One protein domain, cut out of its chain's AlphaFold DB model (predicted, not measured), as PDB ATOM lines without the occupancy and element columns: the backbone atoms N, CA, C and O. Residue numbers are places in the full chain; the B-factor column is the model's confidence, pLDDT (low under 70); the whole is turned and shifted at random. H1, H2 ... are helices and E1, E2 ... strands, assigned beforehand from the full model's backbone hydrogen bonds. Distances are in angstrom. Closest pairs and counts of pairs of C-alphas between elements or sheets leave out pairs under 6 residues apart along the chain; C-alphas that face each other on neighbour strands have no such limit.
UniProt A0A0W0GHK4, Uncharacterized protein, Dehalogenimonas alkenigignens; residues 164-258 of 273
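What this domain is: This is residues 164 to 258 of the 273 residues of an uncharacterized protein of Dehalogenimonas alkenigignens (UniProt A0A0W0GHK4). A small twisted sheet of four short strands runs through the middle, with helices H1 and H4 to one side of it and H2 and H3 to the other. The helices are loosely set: H1, H2 and H4 only graze the sheet. The printed part has 95 residues, in the order E1, H1, E2, H2, H3, E3, E4, H4; the sheet order is E2, E1, E3, E4, mixed, and the class is mixed, helices and strands. It is compact, with a radius of gyration of the C-alphas of 13.0 A and spans of 36 by 34 by 19 A.

Where its parts are: E1, residues 164 to 167, begins at C-alpha 164 (-34.510, -37.529, -20.025). H1, residues 183 to 196, is 20.1 A long, and E2, residues 202 to 206, 13.4 A. H2 is residues 211 to 216; H3, residues 218 to 227, is 14.0 A long. E3, residues 234 to 237, and E4, residues 240 to 243, form a hairpin. H4, residues 250 to 257, ends at C-alpha 257 (-34.774, -26.188, -25.889).

How they stand to each other: E1 is parallel to E2, with N 165 and O 203 2.8 A apart, and antiparallel to E3, with N 166 and O 234 2.8 A apart. E3 and E4 are antiparallel at 129 degrees, with N 235 and O 243 2.8 A apart. E1, H1 and E2 make a strand-helix-strand unit, two parallel neighbour strands with a helix between, its crossover right-handed. H1 and H4 are close but not clearly touching, the C-alphas of Thr 191 and Asp 250 being closest at 7.4 A. H3 is on the sheet, over E3. H2 and H3 only just touch, with 3 pairs of C-alphas within 8 A, and only at the corner; the C-alphas of Ile 215 and Ser 221 are closest, at 5.3 A. In H1, H2, H3 and H4 every O i to N i+4 pair is within hydrogen-bond range.

The domain as a whole: The C-alphas farthest apart, of Glu 197 and Lys 226, are 36.7 A apart. The printed part has no cut; E1 to H1 is a long link. Residues 172 to 181, 196 to 201 and 257 to 258 are under pLDDT 70.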
ATOM      1  N   GLU A 164     -34.058 -36.306 -20.685       89.44
ATOM      2  CA  GLU A 164     -34.510 -37.529 -20.025       89.44
ATOM      3  C   GLU A 164     -35.246 -37.173 -18.733       89.44
ATOM      4  O   GLU A 164     -34.788 -36.340 -17.949       89.44
ATOM      5  N   ILE A 165     -36.385 -37.813 -18.481       91.88
ATOM      6  CA  ILE A 165     -37.147 -37.655 -17.242       91.88
ATOM      7  C   ILE A 165     -37.273 -39.017 -16.567       91.88
ATOM      8  O   ILE A 165     -37.883 -39.943 -17.096       91.88
ATOM      9  N   TYR A 166     -36.707 -39.113 -15.373       90.81
ATOM     10  CA  TYR A 166     -36.752 -40.275 -14.502       90.81
ATOM     11  C   TYR A 166     -37.889 -40.077 -13.505       90.81
ATOM     12  O   TYR A 166     -37.804 -39.265 -12.583       90.81
ATOM     13  N   ASP A 167     -38.979 -40.789 -13.739       90.75
ATOM     14  CA  ASP A 167     -40.235 -40.688 -13.015       90.75
ATOM     15  C   ASP A 167     -40.243 -41.526 -11.725       90.75
ATOM     16  O   ASP A 167     -39.607 -42.586 -11.660       90.75
ATOM     17  N   PRO A 168     -41.008 -41.109 -10.697       88.75
ATOM     18  CA  PRO A 168     -41.251 -41.936  -9.520       88.75
ATOM     19  C   PRO A 168     -41.967 -43.248  -9.878       88.75
ATOM     20  O   PRO A 168     -42.451 -43.452 -10.993       88.75
ATOM     21  N   ALA A 169     -42.060 -44.155  -8.906       83.69
ATOM     22  CA  ALA A 169     -42.877 -45.353  -9.045       83.69
ATOM     23  C   ALA A 169     -44.351 -44.957  -9.267       83.69
ATOM     24  O   ALA A 169     -44.994 -44.403  -8.376       83.69
ATOM     25  N   MET A 170     -44.873 -45.236 -10.462       79.38
ATOM     26  CA  MET A 170     -46.249 -44.950 -10.878       79.38
ATOM     27  C   MET A 170     -46.925 -46.223 -11.399       79.38
ATOM     28  O   MET A 170     -46.258 -47.173 -11.803       79.38
ATOM     29  N   CYS A 171     -48.263 -46.241 -11.430       73.38
ATOM     30  CA  CYS A 171     -49.032 -47.385 -11.945       73.38
ATOM     31  C   CYS A 171     -48.990 -47.518 -13.485       73.38
ATOM     32  O   CYS A 171     -49.343 -48.567 -14.017       73.38
ATOM     33  N   CYS A 172     -48.574 -46.471 -14.207       66.62
ATOM     34  CA  CYS A 172     -48.365 -46.457 -15.660       66.62
ATOM     35  C   CYS A 172     -47.363 -45.361 -16.053       66.62
ATOM     36  O   CYS A 172     -47.119 -44.433 -15.284       66.62
ATOM     37  N   SER A 173     -46.842 -45.432 -17.281       61.22
ATOM     38  CA  SER A 173     -45.787 -44.556 -17.820       61.22
ATOM     39  C   SER A 173     -46.126 -43.061 -17.861       61.22
ATOM     40  O   SER A 173     -45.232 -42.225 -17.812       61.22
ATOM     41  N   THR A 174     -47.407 -42.696 -17.926       64.06
ATOM     42  CA  THR A 174     -47.845 -41.290 -17.874       64.06
ATOM     43  C   THR A 174     -48.312 -40.863 -16.485       64.06
ATOM     44  O   THR A 174     -48.483 -39.671 -16.250       64.06
ATOM     45  N   GLY A 175     -48.564 -41.823 -15.590       61.72
ATOM     46  CA  GLY A 175     -49.196 -41.615 -14.286       61.72
ATOM     47  C   GLY A 175     -50.627 -41.056 -14.332       61.72
ATOM     48  O   GLY A 175     -51.171 -40.682 -13.300       61.72
ATOM     49  N   VAL A 176     -51.268 -41.034 -15.509       66.75
ATOM     50  CA  VAL A 176     -52.648 -40.535 -15.704       66.75
ATOM     51  C   VAL A 176     -53.706 -41.627 -15.440       66.75
ATOM     52  O   VAL A 176     -54.908 -41.376 -15.454       66.75
ATOM     53  N   CYS A 177     -53.284 -42.863 -15.170       56.56
ATOM     54  CA  CYS A 177     -54.160 -43.991 -14.864       56.56
ATOM     55  C   CYS A 177     -54.536 -44.017 -13.369       56.56
ATOM     56  O   CYS A 177     -53.898 -44.678 -12.552       56.56
ATOM     57  N   GLY A 178     -55.586 -43.297 -12.980       62.69
ATOM     58  CA  GLY A 178     -56.077 -43.325 -11.603       62.69
ATOM     59  C   GLY A 178     -57.399 -42.579 -11.421       62.69
ATOM     60  O   GLY A 178     -57.775 -41.783 -12.278       62.69
ATOM     61  N   PRO A 179     -58.121 -42.813 -10.310       62.25
ATOM     62  CA  PRO A 179     -59.400 -42.151 -10.029       62.25
ATOM     63  C   PRO A 179     -59.260 -40.638  -9.786       62.25
ATOM     64  O   PRO A 179     -60.242 -39.910  -9.887       62.25
ATOM     65  N   SER A 180     -58.049 -40.166  -9.482       62.94
ATOM     66  CA  SER A 180     -57.696 -38.752  -9.375       62.94
ATOM     67  C   SER A 180     -56.512 -38.493 -10.297       62.94
ATOM     68  O   SER A 180     -55.409 -38.963 -10.026       62.94
ATOM     69  N   ILE A 181     -56.750 -37.786 -11.398       68.00
ATOM     70  CA  ILE A 181     -55.707 -37.433 -12.365       68.00
ATOM     71  C   ILE A 181     -54.921 -36.240 -11.817       68.00
ATOM     72  O   ILE A 181     -55.520 -35.208 -11.514       68.00
ATOM     73  N   ASP A 182     -53.599 -36.369 -11.712       78.38
ATOM     74  CA  ASP A 182     -52.716 -35.254 -11.366       78.38
ATOM     75  C   ASP A 182     -52.641 -34.254 -12.546       78.38
ATOM     76  O   ASP A 182     -52.197 -34.632 -13.641       78.38
ATOM     77  N   PRO A 183     -53.067 -32.988 -12.364       81.56
ATOM     78  CA  PRO A 183     -52.999 -31.967 -13.406       81.56
ATOM     79  C   PRO A 183     -51.584 -31.726 -13.949       81.56
ATOM     80  O   PRO A 183     -51.437 -31.428 -15.135       81.56
ATOM     81  N   GLU A 184     -50.543 -31.892 -13.126       82.12
ATOM     82  CA  GLU A 184     -49.157 -31.697 -13.563       82.12
ATOM     83  C   GLU A 184     -48.695 -32.815 -14.501       82.12
ATOM     84  O   GLU A 184     -48.047 -32.543 -15.512       82.12
ATOM     85  N   LEU A 185     -49.102 -34.063 -14.252       83.88
ATOM     86  CA  LEU A 185     -48.806 -35.182 -15.153       83.88
ATOM     87  C   LEU A 185     -49.509 -35.031 -16.507       83.88
ATOM     88  O   LEU A 185     -48.922 -35.336 -17.548       83.88
ATOM     89  N   MET A 186     -50.738 -34.503 -16.508       83.00
ATOM     90  CA  MET A 186     -51.469 -34.187 -17.738       83.00
ATOM     91  C   MET A 186     -50.792 -33.059 -18.528       83.00
ATOM     92  O   MET A 186     -50.628 -33.180 -19.747       83.00
ATOM     93  N   ARG A 187     -50.365 -31.985 -17.848       88.31
ATOM     94  CA  ARG A 187     -49.619 -30.883 -18.471       88.31
ATOM     95  C   ARG A 187     -48.344 -31.403 -19.125       88.31
ATOM     96  O   ARG A 187     -48.151 -31.200 -20.317       88.31
ATOM     97  N   VAL A 188     -47.517 -32.135 -18.378       86.31
ATOM     98  CA  VAL A 188     -46.239 -32.675 -18.867       86.31
ATOM     99  C   VAL A 188     -46.444 -33.624 -20.047       86.31
ATOM    100  O   VAL A 188     -45.734 -33.510 -21.043       86.31
ATOM    101  N   ALA A 189     -47.436 -34.519 -19.989       84.06
ATOM    102  CA  ALA A 189     -47.754 -35.408 -21.107       84.06
ATOM    103  C   ALA A 189     -48.167 -34.628 -22.368       84.06
ATOM    104  O   ALA A 189     -47.728 -34.956 -23.470       84.06
ATOM    105  N   THR A 190     -48.961 -33.567 -22.208       83.81
ATOM    106  CA  THR A 190     -49.382 -32.696 -23.316       83.81
ATOM    107  C   THR A 190     -48.194 -31.945 -23.913       83.81
ATOM    108  O   THR A 190     -48.015 -31.940 -25.131       83.81
ATOM    109  N   THR A 191     -47.344 -31.364 -23.065       83.69
ATOM    110  CA  THR A 191     -46.139 -30.641 -23.483       83.69
ATOM    111  C   THR A 191     -45.184 -31.563 -24.250       83.69
ATOM    112  O   THR A 191     -44.760 -31.217 -25.352       83.69
ATOM    113  N   ILE A 192     -44.924 -32.774 -23.747       82.69
ATOM    114  CA  ILE A 192     -44.060 -33.763 -24.415       82.69
ATOM    115  C   ILE A 192     -44.649 -34.226 -25.751       82.69
ATOM    116  O   ILE A 192     -43.922 -34.308 -26.740       82.69
ATOM    117  N   ASN A 193     -45.959 -34.472 -25.825       78.94
ATOM    118  CA  ASN A 193     -46.605 -34.819 -27.093       78.94
ATOM    119  C   ASN A 193     -46.459 -33.690 -28.126       78.94
ATOM    120  O   ASN A 193     -46.114 -33.958 -29.276       78.94
ATOM    121  N   SER A 194     -46.609 -32.429 -27.706       76.69
ATOM    122  CA  SER A 194     -46.404 -31.272 -28.587       76.69
ATOM    123  C   SER A 194     -44.953 -31.117 -29.063       76.69
ATOM    124  O   SER A 194     -44.704 -30.546 -30.124       76.69
ATOM    125  N   PHE A 195     -43.982 -31.606 -28.285       74.19
ATOM    126  CA  PHE A 195     -42.570 -31.643 -28.667       74.19
ATOM    127  C   PHE A 195     -42.287 -32.750 -29.672       74.19
ATOM    128  O   PHE A 195     -41.615 -32.492 -30.668       74.19
ATOM    129  N   LYS A 196     -42.887 -33.928 -29.484       67.12
ATOM    130  CA  LYS A 196     -42.798 -35.035 -30.439       67.12
ATOM    131  C   LYS A 196     -43.319 -34.641 -31.825       67.12
ATOM    132  O   LYS A 196     -42.674 -34.950 -32.820       67.12
ATOM    133  N   GLU A 197     -44.431 -33.904 -31.895       67.94
ATOM    134  CA  GLU A 197     -44.960 -33.342 -33.155       67.94
ATOM    135  C   GLU A 197     -43.995 -32.356 -33.834       67.94
ATOM    136  O   GLU A 197     -44.059 -32.158 -35.045       67.94
ATOM    137  N   LYS A 198     -43.088 -31.745 -33.066       59.62
ATOM    138  CA  LYS A 198     -42.077 -30.787 -33.534       59.62
ATOM    139  C   LYS A 198     -40.689 -31.415 -33.709       59.62
ATOM    140  O   LYS A 198     -39.716 -30.679 -33.827       59.62
ATOM    141  N   GLY A 199     -40.584 -32.747 -33.681       55.78
ATOM    142  CA  GLY A 199     -39.313 -33.466 -33.834       55.78
ATOM    143  C   GLY A 199     -38.391 -33.424 -32.607       55.78
ATOM    144  O   GLY A 199     -37.262 -33.892 -32.677       55.78
ATOM    145  N   ILE A 200     -38.858 -32.898 -31.472       68.81
ATOM    146  CA  ILE A 200     -38.100 -32.850 -30.218       68.81
ATOM    147  C   ILE A 200     -38.428 -34.107 -29.404       68.81
ATOM    148  O   ILE A 200     -39.575 -34.321 -29.001       68.81
ATOM    149  N   ILE A 201     -37.418 -34.935 -29.143       69.56
ATOM    150  CA  ILE A 201     -37.572 -36.195 -28.407       69.56
ATOM    151  C   ILE A 201     -37.287 -35.959 -26.919       69.56
ATOM    152  O   ILE A 201     -36.186 -35.569 -26.542       69.56
ATOM    153  N   VAL A 202     -38.282 -36.231 -26.073       82.38
ATOM    154  CA  VAL A 202     -38.132 -36.302 -24.611       82.38
ATOM    155  C   VAL A 202     -38.361 -37.746 -24.186       82.38
ATOM    156  O   VAL A 202     -39.435 -38.301 -24.434       82.38
ATOM    157  N   GLN A 203     -37.365 -38.356 -23.552       84.75
ATOM    158  CA  GLN A 203     -37.439 -39.735 -23.079       84.75
ATOM    159  C   GLN A 203     -37.916 -39.758 -21.626       84.75
ATOM    160  O   GLN A 203     -37.507 -38.932 -20.811       84.75
ATOM    161  N   ARG A 204     -38.805 -40.696 -21.295       87.00
ATOM    162  CA  ARG A 204     -39.317 -40.887 -19.933       87.00
ATOM    163  C   ARG A 204     -39.081 -42.317 -19.484       87.00
ATOM    164  O   ARG A 204     -39.386 -43.241 -20.235       87.00
ATOM    165  N   TYR A 205     -38.613 -42.474 -18.254       87.62
ATOM    166  CA  TYR A 205     -38.324 -43.759 -17.630       87.62
ATOM    167  C   TYR A 205     -39.021 -43.834 -16.279       87.62
ATOM    168  O   TYR A 205     -38.792 -42.985 -15.423       87.62
ATOM    169  N   GLY A 206     -39.862 -44.842 -16.060       87.31
ATOM    170  CA  GLY A 206     -40.534 -45.052 -14.779       87.31
ATOM    171  C   GLY A 206     -39.707 -45.924 -13.844       87.31
ATOM    172  O   GLY A 206     -39.234 -46.980 -14.252       87.31
ATOM    173  N   LEU A 207     -39.585 -45.558 -12.563       86.06
ATOM    174  CA  LEU A 207     -38.818 -46.361 -11.594       86.06
ATOM    175  C   LEU A 207     -39.291 -47.830 -11.518       86.06
ATOM    176  O   LEU A 207     -38.480 -48.739 -11.328       86.06
ATOM    177  N   SER A 208     -40.596 -48.067 -11.693       82.31
ATOM    178  CA  SER A 208     -41.215 -49.402 -11.653       82.31
ATOM    179  C   SER A 208     -41.182 -50.162 -12.983       82.31
ATOM    180  O   SER A 208     -41.317 -51.382 -12.973       82.31
ATOM    181  N   THR A 209     -41.042 -49.467 -14.114       78.88
ATOM    182  CA  THR A 209     -41.094 -50.059 -15.464       78.88
ATOM    183  C   THR A 209     -39.713 -50.189 -16.098       78.88
ATOM    184  O   THR A 209     -39.466 -51.135 -16.839       78.88
ATOM    185  N   ASP A 210     -38.800 -49.284 -15.753       83.56
ATOM    186  CA  ASP A 210     -37.504 -49.078 -16.400       83.56
ATOM    187  C   ASP A 210     -36.356 -49.129 -15.382       83.56
ATOM    188  O   ASP A 210     -35.346 -48.447 -15.531       83.56
ATOM    189  N   THR A 211     -36.487 -49.937 -14.325       84.12
ATOM    190  CA  THR A 211     -35.559 -49.970 -13.176       84.12
ATOM    191  C   THR A 211     -34.084 -50.088 -13.577       84.12
ATOM    192  O   THR A 211     -33.226 -49.470 -12.955       84.12
ATOM    193  N   GLN A 212     -33.771 -50.828 -14.647       78.06
ATOM    194  CA  GLN A 212     -32.395 -50.956 -15.142       78.06
ATOM    195  C   GLN A 212     -31.787 -49.614 -15.581       78.06
ATOM    196  O   GLN A 212     -30.603 -49.404 -15.349       78.06
ATOM    197  N   ARG A 213     -32.579 -48.681 -16.130       83.88
ATOM    198  CA  ARG A 213     -32.099 -47.349 -16.547       83.88
ATOM    199  C   ARG A 213     -31.630 -46.501 -15.369       83.88
ATOM    200  O   ARG A 213     -30.638 -45.789 -15.489       83.88
ATOM    201  N   PHE A 214     -32.303 -46.626 -14.228       87.25
ATOM    202  CA  PHE A 214     -31.944 -45.929 -12.992       87.25
ATOM    203  C   PHE A 214     -30.648 -46.469 -12.376       87.25
ATOM    204  O   PHE A 214     -29.929 -45.713 -11.736       87.25
ATOM    205  N   ILE A 215     -30.347 -47.755 -12.588       82.31
ATOM    206  CA  ILE A 215     -29.110 -48.401 -12.122       82.31
ATOM    207  C   ILE A 215     -27.951 -48.106 -13.083       82.31
ATOM    208  O   ILE A 215     -26.831 -47.855 -12.655       82.31
ATOM    209  N   SER A 216     -28.200 -48.142 -14.396       78.88
ATOM    210  CA  SER A 216     -27.153 -47.979 -15.409       78.88
ATOM    211  C   SER A 216     -26.687 -46.536 -15.590       78.88
ATOM    212  O   SER A 216     -25.593 -46.318 -16.103       78.88
ATOM    213  N   ASN A 217     -27.518 -45.551 -15.231       80.94
ATOM    214  CA  ASN A 217     -27.149 -44.143 -15.318       80.94
ATOM    215  C   ASN A 217     -26.447 -43.715 -14.011       80.94
ATOM    216  O   ASN A 217     -27.120 -43.604 -12.984       80.94
ATOM    217  N   PRO A 218     -25.125 -43.450 -14.025       78.00
ATOM    218  CA  PRO A 218     -24.365 -43.179 -12.805       78.00
ATOM    219  C   PRO A 218     -24.848 -41.917 -12.083       78.00
ATOM    220  O   PRO A 218     -24.843 -41.874 -10.860       78.00
ATOM    221  N   VAL A 219     -25.332 -40.911 -12.818       85.69
ATOM    222  CA  VAL A 219     -25.822 -39.653 -12.237       85.69
ATOM    223  C   VAL A 219     -27.112 -39.885 -11.446       85.69
ATOM    224  O   VAL A 219     -27.265 -39.382 -10.333       85.69
ATOM    225  N   VAL A 220     -28.035 -40.671 -12.006       87.38
ATOM    226  CA  VAL A 220     -29.317 -40.996 -11.363       87.38
ATOM    227  C   VAL A 220     -29.127 -41.992 -10.221       87.38
ATOM    228  O   VAL A 220     -29.725 -41.803  -9.161       87.38
ATOM    229  N   SER A 221     -28.277 -43.007 -10.404       82.75
ATOM    230  CA  SER A 221     -27.954 -43.985  -9.359       82.75
ATOM    231  C   SER A 221     -27.340 -43.296  -8.139       82.75
ATOM    232  O   SER A 221     -27.844 -43.457  -7.030       82.75
ATOM    233  N   ASP A 222     -26.339 -42.431  -8.342       88.12
ATOM    234  CA  ASP A 222     -25.708 -41.657  -7.268       88.12
ATOM    235  C   ASP A 222     -26.709 -40.773  -6.511       88.12
ATOM    236  O   ASP A 222     -26.633 -40.639  -5.287       88.12
ATOM    237  N   LEU A 223     -27.639 -40.134  -7.229       89.00
ATOM    238  CA  LEU A 223     -28.683 -39.302  -6.628       89.00
ATOM    239  C   LEU A 223     -29.641 -40.129  -5.771       89.00
ATOM    240  O   LEU A 223     -29.976 -39.721  -4.658       89.00
ATOM    241  N   LEU A 224     -30.066 -41.291  -6.267       88.81
ATOM    242  CA  LEU A 224     -30.941 -42.196  -5.526       88.81
ATOM    243  C   LEU A 224     -30.252 -42.789  -4.296       88.81
ATOM    244  O   LEU A 224     -30.899 -42.929  -3.259       88.81
ATOM    245  N   GLU A 225     -28.960 -43.098  -4.374       89.94
ATOM    246  CA  GLU A 225     -28.186 -43.584  -3.230       89.94
ATOM    247  C   GLU A 225     -28.033 -42.515  -2.138       89.94
ATOM    248  O   GLU A 225     -28.122 -42.828  -0.950       89.94
ATOM    249  N   LYS A 226     -27.831 -41.248  -2.526       91.19
ATOM    250  CA  LYS A 226     -27.597 -40.135  -1.587       91.19
ATOM    251  C   LYS A 226     -28.879 -39.557  -0.989       91.19
ATOM    252  O   LYS A 226     -28.908 -39.250   0.200       91.19
ATOM    253  N   GLU A 227     -29.921 -39.372  -1.797       90.31
ATOM    254  CA  GLU A 227     -31.151 -38.663  -1.405       90.31
ATOM    255  C   GLU A 227     -32.392 -39.568  -1.327       90.31
ATOM    256  O   GLU A 227     -33.446 -39.143  -0.843       90.31
ATOM    257  N   GLY A 228     -32.288 -40.827  -1.763       89.12
ATOM    258  CA  GLY A 228     -33.412 -41.756  -1.832       89.12
ATOM    259  C   GLY A 228     -34.418 -41.409  -2.936       89.12
ATOM    260  O   GLY A 228     -34.292 -40.428  -3.667       89.12
ATOM    261  N   ALA A 229     -35.488 -42.203  -3.036       88.06
ATOM    262  CA  ALA A 229     -36.513 -42.042  -4.077       88.06
ATOM    263  C   ALA A 229     -37.294 -40.709  -4.009       88.06
ATOM    264  O   ALA A 229     -37.985 -40.358  -4.962       88.06
ATOM    265  N   GLY A 230     -37.174 -39.947  -2.914       88.69
ATOM    266  CA  GLY A 230     -37.804 -38.631  -2.754       88.69
ATOM    267  C   GLY A 230     -37.202 -37.526  -3.631       88.69
ATOM    268  O   GLY A 230     -37.738 -36.420  -3.656       88.69
ATOM    269  N   VAL A 231     -36.103 -37.802  -4.339       91.81
ATOM    270  CA  VAL A 231     -35.503 -36.891  -5.327       91.81
ATOM    271  C   VAL A 231     -36.246 -36.895  -6.672       91.81
ATOM    272  O   VAL A 231     -36.079 -35.972  -7.470       91.81
ATOM    273  N   LEU A 232     -37.088 -37.905  -6.919       90.31
ATOM    274  CA  LEU A 232     -37.852 -38.057  -8.157       90.31
ATOM    275  C   LEU A 232     -39.049 -37.082  -8.219       90.31
ATOM    276  O   LEU A 232     -39.624 -36.759  -7.177       90.31
ATOM    277  N   PRO A 233     -39.471 -36.637  -9.419       93.44
ATOM    278  CA  PRO A 233     -38.846 -36.906 -10.716       93.44
ATOM    279  C   PRO A 233     -37.502 -36.177 -10.879       93.44
ATOM    280  O   PRO A 233     -37.334 -35.059 -10.394       93.44
ATOM    281  N   VAL A 234     -36.553 -36.806 -11.576       93.75
ATOM    282  CA  VAL A 234     -35.259 -36.207 -11.955       93.75
ATOM    283  C   VAL A 234     -35.276 -35.929 -13.451       93.75
ATOM    284  O   VAL A 234     -35.617 -36.802 -14.240       93.75
ATOM    285  N   THR A 235     -34.928 -34.711 -13.856       90.94
ATOM    286  CA  THR A 235     -34.772 -34.339 -15.264       90.94
ATOM    287  C   THR A 235     -33.304 -34.127 -15.577       90.94
ATOM    288  O   THR A 235     -32.640 -33.314 -14.920       90.94
ATOM    289  N   LEU A 236     -32.824 -34.836 -16.593       86.19
ATOM    290  CA  LEU A 236     -31.505 -34.644 -17.167       86.19
ATOM    291  C   LEU A 236     -31.612 -33.871 -18.480       86.19
ATOM    292  O   LEU A 236     -32.534 -34.089 -19.266       86.19
ATOM    293  N   LEU A 237     -30.651 -32.984 -18.710       81.31
ATOM    294  CA  LEU A 237     -30.407 -32.331 -19.988       81.31
ATOM    295  C   LEU A 237     -28.992 -32.702 -20.417       81.31
ATOM    296  O   LEU A 237     -28.037 -32.305 -19.756       81.31
ATOM    297  N   ASN A 238     -28.852 -33.468 -21.500       74.62
ATOM    298  CA  ASN A 238     -27.558 -33.976 -21.972       74.62
ATOM    299  C   ASN A 238     -26.773 -34.724 -20.870       74.62
ATOM    300  O   ASN A 238     -25.572 -34.529 -20.706       74.62
ATOM    301  N   GLY A 239     -27.473 -35.537 -20.071       77.50
ATOM    302  CA  GLY A 239     -26.887 -36.301 -18.964       77.50
ATOM    303  C   GLY A 239     -26.643 -35.514 -17.668       77.50
ATOM    304  O   GLY A 239     -26.331 -36.125 -16.648       77.50
ATOM    305  N   GLU A 240     -26.835 -34.191 -17.656       80.56
ATOM    306  CA  GLU A 240     -26.670 -33.359 -16.458       80.56
ATOM    307  C   GLU A 240     -28.000 -33.083 -15.756       80.56
ATOM    308  O   GLU A 240     -29.016 -32.808 -16.392       80.56
ATOM    309  N   VAL A 241     -28.000 -33.104 -14.422       85.38
ATOM    310  CA  VAL A 241     -29.206 -32.859 -13.618       85.38
ATOM    311  C   VAL A 241     -29.579 -31.386 -13.688       85.38
ATOM    312  O   VAL A 241     -28.894 -30.533 -13.129       85.38
ATOM    313  N   VAL A 242     -30.712 -31.095 -14.322       88.44
ATOM    314  CA  VAL A 242     -31.249 -29.730 -14.424       88.44
ATOM    315  C   VAL A 242     -32.424 -29.486 -13.491       88.44
ATOM    316  O   VAL A 242     -32.720 -28.334 -13.168       88.44
ATOM    317  N   LYS A 243     -33.106 -30.548 -13.047       91.88
ATOM    318  CA  LYS A 243     -34.235 -30.438 -12.122       91.88
ATOM    319  C   LYS A 243     -34.469 -31.724 -11.340       91.88
ATOM    320  O   LYS A 243     -34.280 -32.817 -11.865       91.88
ATOM    321  N   THR A 244     -34.918 -31.586 -10.097       94.12
ATOM    322  CA  THR A 244     -35.312 -32.696  -9.220       94.12
ATOM    323  C   THR A 244     -36.608 -32.358  -8.478       94.12
ATOM    324  O   THR A 244     -37.012 -31.189  -8.420       94.12
ATOM    325  N   LYS A 245     -37.278 -33.370  -7.908       91.75
ATOM    326  CA  LYS A 245     -38.471 -33.274  -7.031       91.75
ATOM    327  C   LYS A 245     -39.736 -32.694  -7.674       91.75
ATOM    328  O   LYS A 245     -40.801 -32.719  -7.065       91.75
ATOM    329  N   SER A 246     -39.647 -32.153  -8.884       91.56
ATOM    330  CA  SER A 246     -40.758 -31.531  -9.603       91.56
ATOM    331  C   SER A 246     -40.512 -31.566 -11.106       91.56
ATOM    332  O   SER A 246     -39.369 -31.509 -11.561       91.56
ATOM    333  N   TYR A 247     -41.590 -31.639 -11.886       91.06
ATOM    334  CA  TYR A 247     -41.487 -31.628 -13.339       91.06
ATOM    335  C   TYR A 247     -41.069 -30.255 -13.884       91.06
ATOM    336  O   TYR A 247     -41.343 -29.220 -13.262       91.06
ATOM    337  N   PRO A 248     -40.442 -30.208 -15.070       89.81
ATOM    338  CA  PRO A 248     -40.132 -28.945 -15.717       89.81
ATOM    339  C   PRO A 248     -41.399 -28.170 -16.100       89.81
ATOM    340  O   PRO A 248     -42.409 -28.722 -16.550       89.81
ATOM    341  N   THR A 249     -41.336 -26.860 -15.915       88.19
ATOM    342  CA  THR A 249     -42.313 -25.890 -16.407       88.19
ATOM    343  C   THR A 249     -42.130 -25.692 -17.907       88.19
ATOM    344  O   THR A 249     -41.060 -25.947 -18.461       88.19
ATOM    345  N   ASP A 250     -43.151 -25.168 -18.582       82.06
ATOM    346  CA  ASP A 250     -43.058 -24.888 -20.019       82.06
ATOM    347  C   ASP A 250     -41.961 -23.850 -20.328       82.06
ATOM    348  O   ASP A 250     -41.320 -23.909 -21.379       82.06
ATOM    349  N   GLN A 251     -41.690 -22.931 -19.393       80.94
ATOM    350  CA  GLN A 251     -40.595 -21.964 -19.500       80.94
ATOM    351  C   GLN A 251     -39.221 -22.628 -19.385       80.94
ATOM    352  O   GLN A 251     -38.327 -22.274 -20.148       80.94
ATOM    353  N   GLU A 252     -39.049 -23.591 -18.477       84.00
ATOM    354  CA  GLU A 252     -37.804 -24.360 -18.361       84.00
ATOM    355  C   GLU A 252     -37.587 -25.229 -19.594       84.00
ATOM    356  O   GLU A 252     -36.523 -25.138 -20.198       84.00
ATOM    357  N   PHE A 253     -38.608 -25.965 -20.049       81.06
ATOM    358  CA  PHE A 253     -38.525 -26.714 -21.302       81.06
ATOM    359  C   PHE A 253     -38.130 -25.808 -22.470       81.06
ATOM    360  O   PHE A 253     -37.191 -26.113 -23.193       81.06
ATOM    361  N   THR A 254     -38.791 -24.659 -22.634       74.56
ATOM    362  CA  THR A 254     -38.483 -23.713 -23.721       74.56
ATOM    363  C   THR A 254     -37.086 -23.102 -23.569       74.56
ATOM    364  O   THR A 254     -36.365 -22.935 -24.551       74.56
ATOM    365  N   GLY A 255     -36.684 -22.775 -22.339       74.56
ATOM    366  CA  GLY A 255     -35.376 -22.208 -22.019       74.56
ATOM    367  C   GLY A 255     -34.232 -23.190 -22.255       74.56
ATOM    368  O   GLY A 255     -33.167 -22.786 -22.729       74.56
ATOM    369  N   TRP A 256     -34.461 -24.473 -21.980       75.69
ATOM    370  CA  TRP A 256     -33.544 -25.541 -22.340       75.69
ATOM    371  C   TRP A 256     -33.542 -25.739 -23.838       75.69
ATOM    372  O   TRP A 256     -32.475 -25.704 -24.426       75.69
ATOM    373  N   LEU A 257     -34.701 -25.849 -24.478       68.00
ATOM    374  CA  LEU A 257     -34.774 -26.188 -25.889       68.00
ATOM    375  C   LEU A 257     -34.214 -25.090 -26.793       68.00
ATOM    376  O   LEU A 257     -33.579 -25.458 -27.769       68.00
ATOM    377  N   LYS A 258     -34.391 -23.790 -26.483       56.06
ATOM    378  CA  LYS A 258     -33.940 -22.620 -27.283       56.06
ATOM    379  C   LYS A 258     -33.841 -22.882 -28.798       56.06
ATOM    380  O   LYS A 258     -32.985 -22.345 -29.493       56.06
TER     381      LYS A 258